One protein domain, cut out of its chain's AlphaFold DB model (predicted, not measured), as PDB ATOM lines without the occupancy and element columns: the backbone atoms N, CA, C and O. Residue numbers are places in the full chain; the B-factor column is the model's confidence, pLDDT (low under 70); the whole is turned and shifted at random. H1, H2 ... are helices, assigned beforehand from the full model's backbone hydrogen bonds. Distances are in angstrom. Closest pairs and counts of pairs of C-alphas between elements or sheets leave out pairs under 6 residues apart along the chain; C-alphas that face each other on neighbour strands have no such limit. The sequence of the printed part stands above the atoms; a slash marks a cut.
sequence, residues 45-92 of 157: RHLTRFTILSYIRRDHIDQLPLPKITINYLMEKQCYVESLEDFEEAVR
ATOM      1  N   ARG A  45      -2.517   8.601   4.492       83.38
ATOM      2  CA  ARG A  45      -2.824  10.022   4.304       83.38
ATOM      3  C   ARG A  45      -2.992  10.397   2.824       83.38
ATOM      4  O   ARG A  45      -3.946  11.100   2.498       83.38
ATOM      5  N   HIS A  46      -2.112   9.915   1.947       84.38
ATOM      6  CA  HIS A  46      -2.216  10.114   0.498       84.38
ATOM      7  C   HIS A  46      -3.411   9.372  -0.087       84.38
ATOM      8  O   HIS A  46      -4.183   9.964  -0.838       84.38
ATOM      9  N   LEU A  47      -3.631   8.120   0.316       84.88
ATOM     10  CA  LEU A  47      -4.787   7.361  -0.161       84.88
ATOM     11  C   LEU A  47      -6.103   8.046   0.238       84.88
ATOM     12  O   LEU A  47      -6.980   8.268  -0.592       84.88
ATOM     13  N   THR A  48      -6.198   8.487   1.495       85.62
ATOM     14  CA  THR A  48      -7.361   9.229   2.003       85.62
ATOM     15  C   THR A  48      -7.584  10.529   1.232       85.62
ATOM     16  O   THR A  48      -8.724  10.907   0.976       85.62
ATOM     17  N   ARG A  49      -6.511  11.214   0.825       89.56
ATOM     18  CA  ARG A  49      -6.599  12.424   0.007       89.56
ATOM     19  C   ARG A  49      -7.247  12.137  -1.346       89.56
ATOM     20  O   ARG A  49      -8.173  12.856  -1.703       89.56
ATOM     21  N   PHE A  50      -6.830  11.094  -2.061       86.06
ATOM     22  CA  PHE A  50      -7.468  10.718  -3.330       86.06
ATOM     23  C   PHE A  50      -8.939  10.361  -3.147       86.06
ATOM     24  O   PHE A  50      -9.781  10.827  -3.912       86.06
ATOM     25  N   THR A  51      -9.259   9.627  -2.081       87.12
ATOM     26  CA  THR A  51     -10.645   9.310  -1.732       87.12
ATOM     27  C   THR A  51     -11.468  10.571  -1.492       87.12
ATOM     28  O   THR A  51     -12.567  10.679  -2.005       87.12
ATOM     29  N   ILE A  52     -10.962  11.562  -0.756       89.56
ATOM     30  CA  ILE A  52     -11.690  12.823  -0.531       89.56
ATOM     31  C   ILE A  52     -11.878  13.591  -1.850       89.56
ATOM     32  O   ILE A  52     -12.972  14.084  -2.130       89.56
ATOM     33  N   LEU A  53     -10.827  13.680  -2.669       88.94
ATOM     34  CA  LEU A  53     -10.847  14.419  -3.934       88.94
ATOM     35  C   LEU A  53     -11.730  13.780  -5.013       88.94
ATOM     36  O   LEU A  53     -12.154  14.486  -5.925       88.94
ATOM     37  N   SER A  54     -12.043  12.485  -4.917       86.75
ATOM     38  CA  SER A  54     -12.970  11.836  -5.851       86.75
ATOM     39  C   SER A  54     -14.433  12.238  -5.617       86.75
ATOM     40  O   SER A  54     -15.228  12.213  -6.555       86.75
ATOM     41  N   TYR A  55     -14.788  12.675  -4.403       89.19
ATOM     42  CA  TYR A  55     -16.154  13.089  -4.058       89.19
ATOM     43  C   TYR A  55     -16.382  14.603  -4.112       89.19
ATOM     44  O   TYR A  55     -17.527  15.046  -4.211       89.19
ATOM     45  N   ILE A  56     -15.324  15.414  -4.013       89.56
ATOM     46  CA  ILE A  56     -15.435  16.868  -3.837       89.56
ATOM     47  C   ILE A  56     -14.667  17.599  -4.943       89.56
ATOM     48  O   ILE A  56     -13.464  17.422  -5.120       89.56
ATOM     49  N   ARG A  57     -15.365  18.486  -5.665       90.00
ATOM     50  CA  ARG A  57     -14.746  19.411  -6.631       90.00
ATOM     51  C   ARG A  57     -13.793  20.374  -5.925       90.00
ATOM     52  O   ARG A  57     -14.116  20.849  -4.839       90.00
ATOM     53  N   ARG A  58     -12.705  20.770  -6.602       88.44
ATOM     54  CA  ARG A  58     -11.720  21.733  -6.067       88.44
ATOM     55  C   ARG A  58     -12.347  22.995  -5.471       88.44
ATOM     56  O   ARG A  58     -11.972  23.369  -4.370       88.44
ATOM     57  N   ASP A  59     -13.331  23.582  -6.150       92.25
ATOM     58  CA  ASP A  59     -13.988  24.833  -5.730       92.25
ATOM     59  C   ASP A  59     -14.696  24.734  -4.365       92.25
ATOM     60  O   ASP A  59     -14.992  25.743  -3.730       92.25
ATOM     61  N   HIS A  60     -15.018  23.517  -3.918       92.44
ATOM     62  CA  HIS A  60     -15.751  23.273  -2.675       92.44
ATOM     63  C   HIS A  60     -14.854  22.760  -1.542       92.44
ATOM     64  O   HIS A  60     -15.350  22.515  -0.445       92.44
ATOM     65  N   ILE A  61     -13.546  22.604  -1.768       92.12
ATOM     66  CA  ILE A  61     -12.638  22.062  -0.748       92.12
ATOM     67  C   ILE A  61     -12.495  23.031   0.430       92.12
ATOM     68  O   ILE A  61     -12.547  22.594   1.576       92.12
ATOM     69  N   ASP A  62     -12.465  24.340   0.171       92.25
ATOM     70  CA  ASP A  62     -12.385  25.375   1.214       92.25
ATOM     71  C   ASP A  62     -13.625  25.442   2.124       92.25
ATOM     72  O   ASP A  62     -13.583  26.054   3.191       92.25
ATOM     73  N   GLN A  63     -14.735  24.811   1.724       93.31
ATOM     74  CA  GLN A  63     -15.981  24.770   2.498       93.31
ATOM     75  C   GLN A  63     -16.034  23.581   3.469       93.31
ATOM     76  O   GLN A  63     -16.977  23.471   4.257       93.31
ATOM     77  N   LEU A  64     -15.055  22.668   3.418       90.81
ATOM     78  CA  LEU A  64     -15.032  21.507   4.300       90.81
ATOM     79  C   LEU A  64     -14.770  21.936   5.751       90.81
ATOM     80  O   LEU A  64     -13.932  22.807   5.995       90.81
ATOM     81  N   PRO A  65     -15.416  21.292   6.740       93.69
ATOM     82  CA  PRO A  65     -15.202  21.568   8.158       93.69
ATOM     83  C   PRO A  65     -13.886  20.935   8.648       93.69
ATOM     84  O   PRO A  65     -13.867  20.143   9.588       93.69
ATOM     85  N   LEU A  66     -12.779  21.244   7.974       92.31
ATOM     86  CA  LEU A  66     -11.450  20.716   8.249       92.31
ATOM     87  C   LEU A  66     -10.490  21.854   8.619       92.31
ATOM     88  O   LEU A  66     -10.661  22.993   8.181       92.31
ATOM     89  N   PRO A  67      -9.433  21.568   9.395       96.25
ATOM     90  CA  PRO A  67      -8.375  22.537   9.643       96.25
ATOM     91  C   PRO A  67      -7.714  23.004   8.339       96.25
ATOM     92  O   PRO A  67      -7.478  22.207   7.432       96.25
ATOM     93  N   LYS A  68      -7.313  24.281   8.282       92.88
ATOM     94  CA  LYS A  68      -6.665  24.888   7.100       92.88
ATOM     95  C   LYS A  68      -5.436  24.118   6.610       92.88
ATOM     96  O   LYS A  68      -5.192  24.052   5.416       92.88
ATOM     97  N   ILE A  69      -4.681  23.503   7.521       92.62
ATOM     98  CA  ILE A  69      -3.513  22.674   7.181       92.62
ATOM     99  C   ILE A  69      -3.939  21.479   6.315       92.62
ATOM    100  O   ILE A  69      -3.292  21.161   5.323       92.62
ATOM    101  N   THR A  70      -5.059  20.846   6.662       91.56
ATOM    102  CA  THR A  70      -5.626  19.731   5.902       91.56
ATOM    103  C   THR A  70      -6.191  20.206   4.568       91.56
ATOM    104  O   THR A  70      -5.970  19.548   3.560       91.56
ATOM    105  N   ILE A  71      -6.861  21.361   4.540       93.81
ATOM    106  CA  ILE A  71      -7.342  21.983   3.295       93.81
ATOM    107  C   ILE A  71      -6.183  22.254   2.332       93.81
ATOM    108  O   ILE A  71      -6.237  21.841   1.176       93.81
ATOM    109  N   ASN A  72      -5.101  22.861   2.822       92.00
ATOM    110  CA  ASN A  72      -3.903  23.130   2.027       92.00
ATOM    111  C   ASN A  72      -3.325  21.837   1.446       92.00
ATOM    112  O   ASN A  72      -3.073  21.768   0.246       92.00
ATOM    113  N   TYR A  73      -3.218  20.788   2.266       91.12
ATOM    114  CA  TYR A  73      -2.764  19.475   1.815       91.12
ATOM    115  C   TYR A  73      -3.658  18.898   0.703       91.12
ATOM    116  O   TYR A  73      -3.163  18.397  -0.308       91.12
ATOM    117  N   LEU A  74      -4.986  19.017   0.821       90.19
ATOM    118  CA  LEU A  74      -5.932  18.605  -0.229       90.19
ATOM    119  C   LEU A  74      -5.813  19.452  -1.513       90.19
ATOM    120  O   LEU A  74      -6.121  18.963  -2.599       90.19
ATOM    121  N   MET A  75      -5.350  20.700  -1.413       88.94
ATOM    122  CA  MET A  75      -5.193  21.635  -2.536       88.94
ATOM    123  C   MET A  75      -3.859  21.521  -3.282       88.94
ATOM    124  O   MET A  75      -3.768  21.962  -4.436       88.94
ATOM    125  N   GLU A  76      -2.843  20.914  -2.664       88.81
ATOM    126  CA  GLU A  76      -1.522  20.704  -3.268       88.81
ATOM    127  C   GLU A  76      -1.612  20.087  -4.681       88.81
ATOM    128  O   GLU A  76      -2.486  19.267  -4.998       88.81
ATOM    129  N   LYS A  77      -0.720  20.514  -5.585       75.56
ATOM    130  CA  LYS A  77      -0.648  19.936  -6.936       75.56
ATOM    131  C   LYS A  77      -0.252  18.463  -6.820       75.56
ATOM    132  O   LYS A  77       0.603  18.115  -6.016       75.56
ATOM    133  N   GLN A  78      -0.912  17.598  -7.584       66.31
ATOM    134  CA  GLN A  78      -0.560  16.183  -7.654       66.31
ATOM    135  C   GLN A  78       0.340  15.956  -8.856       66.31
ATOM    136  O   GLN A  78      -0.007  16.380  -9.957       66.31
ATOM    137  N   CYS A  79       1.460  15.282  -8.629       53.62
ATOM    138  CA  CYS A  79       2.238  14.655  -9.681       53.62
ATOM    139  C   CYS A  79       1.950  13.159  -9.577       53.62
ATOM    140  O   CYS A  79       2.371  12.528  -8.611       53.62
ATOM    141  N   TYR A  80       1.181  12.620 -10.521       51.75
ATOM    142  CA  TYR A  80       1.168  11.179 -10.742       51.75
ATOM    143  C   TYR A  80       2.477  10.839 -11.447       51.75
ATOM    144  O   TYR A  80       2.754  11.375 -12.519       51.75
ATOM    145  N   VAL A  81       3.302  10.018 -10.807       49.34
ATOM    146  CA  VAL A  81       4.412   9.347 -11.478       49.34
ATOM    147  C   VAL A  81       3.858   7.986 -11.866       49.34
ATOM    148  O   VAL A  81       3.891   7.055 -11.074       49.34
ATOM    149  N   GLU A  82       3.228   7.919 -13.032       52.12
ATOM    150  CA  GLU A  82       3.021   6.636 -13.703       52.12
ATOM    151  C   GLU A  82       4.333   6.300 -14.417       52.12
ATOM    152  O   GLU A  82       4.993   7.201 -14.957       52.12
ATOM    153  N   SER A  83       4.748   5.033 -14.381       53.31
ATOM    154  CA  SER A  83       5.830   4.591 -15.252       53.31
ATOM    155  C   SER A  83       5.361   4.787 -16.702       53.31
ATOM    156  O   SER A  83       4.183   4.610 -17.019       53.31
ATOM    157  N   LEU A  84       6.252   5.231 -17.590       54.47
ATOM    158  CA  LEU A  84       5.924   5.393 -19.014       54.47
ATOM    159  C   LEU A  84       5.375   4.082 -19.611       54.47
ATOM    160  O   LEU A  84       4.479   4.119 -20.452       54.47
ATOM    161  N   GLU A  85       5.865   2.949 -19.103       59.34
ATOM    162  CA  GLU A  85       5.444   1.590 -19.439       59.34
ATOM    163  C   GLU A  85       3.936   1.353 -19.230       59.34
ATOM    164  O   GLU A  85       3.260   0.895 -20.153       59.34
ATOM    165  N   ASP A  86       3.388   1.726 -18.066       63.00
ATOM    166  CA  ASP A  86       1.975   1.481 -17.724       63.00
ATOM    167  C   ASP A  86       1.023   2.272 -18.633       63.00
ATOM    168  O   ASP A  86      -0.042   1.797 -19.047       63.00
ATOM    169  N   PHE A  87       1.421   3.498 -18.987       62.47
ATOM    170  CA  PHE A  87       0.674   4.326 -19.929       62.47
ATOM    171  C   PHE A  87       0.714   3.734 -21.341       62.47
ATOM    172  O   PHE A  87      -0.316   3.679 -22.021       62.47
ATOM    173  N   GLU A  88       1.885   3.279 -21.793       65.62
ATOM    174  CA  GLU A  88       2.024   2.657 -23.107       65.62
ATOM    175  C   GLU A  88       1.206   1.370 -23.226       65.62
ATOM    176  O   GLU A  88       0.555   1.161 -24.252       65.62
ATOM    177  N   GLU A  89       1.178   0.535 -22.186       70.75
ATOM    178  CA  GLU A  89       0.368  -0.684 -22.153       70.75
ATOM    179  C   GLU A  89      -1.134  -0.365 -22.209       70.75
ATOM    180  O   GLU A  89      -1.850  -0.875 -23.079       70.75
ATOM    181  N   ALA A  90      -1.606   0.582 -21.391       67.94
ATOM    182  CA  ALA A  90      -3.011   0.990 -21.368       67.94
ATOM    183  C   ALA A  90      -3.494   1.638 -22.682       67.94
ATOM    184  O   ALA A  90      -4.686   1.592 -23.011       67.94
ATOM    185  N   VAL A  91      -2.598   2.280 -23.437       70.75
ATOM    186  CA  VAL A  91      -2.913   2.844 -24.759       70.75
ATOM    187  C   VAL A  91      -2.883   1.769 -25.844       70.75
ATOM    188  O   VAL A  91      -3.713   1.814 -26.752       70.75
ATOM    189  N   ARG A  92      -1.984   0.786 -25.745       73.19
ATOM    190  CA  ARG A  92      -1.844  -0.303 -26.723       73.19
ATOM    191  C   ARG A  92      -3.048  -1.245 -26.735       73.19
ATOM    192  O   ARG A  92      -3.421  -1.724 -27.802       73.19
TER     193      ARG A  92
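AT A GLANCE: This is residues 45 to 92 of the 157 residues of the protein "SOCS box domain-containing protein" of Schistosoma rodhaini (UniProt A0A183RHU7). A small compact body of three helices, H1 and the helical hairpin H2 and H3, has a long tail, residues 79 to 92, sticking out and ending in H4. The printed part has 48 residues with four named helices, H1 to H4, and no named strand: all helix. It is only just loose, close to extended, with a radius of gyration of the C-alphas of 14.1 A; the spans are 43 by 17 by 15 A.

HOW THE PARTS SIT: Start at H1, residues 45 to 55, close but not clearly touching H3, residues 68 to 75; their closest C-alphas, Arg 49 and Leu 74, are 6.2 A apart. H2, residues 58 to 63, touches H3, opposite ways at a shallow tilt of 12 degrees; the closest C-alphas, Asp 62 and Ile 71, are 6.4 A apart. H4, residues 84 to 92, is apart from H1, H2 and H3. Every O i to N i+4 pair is within hydrogen-bond range in H3 and H4, 6 of 7 in H1, and 0 of 2 in H2, with 2 of 3 O i to N i+3 pairs.

IN THESE COORDINATES: Find C-alpha 45 at (-2.824, 10.022, 4.304); H1 runs 16.0 A. H2 spans 10.0 A, H3 10.3 A and H4 12.3 A, to C-alpha 92 at (-1.844, -0.303, -26.723).

THE WHOLE: The C-alphas farthest apart, Pro 67 and Arg 92, are 43.4 A apart. The printed part has no cut and no long link; pLDDT is under 70 at residues 78 to 88 and 90.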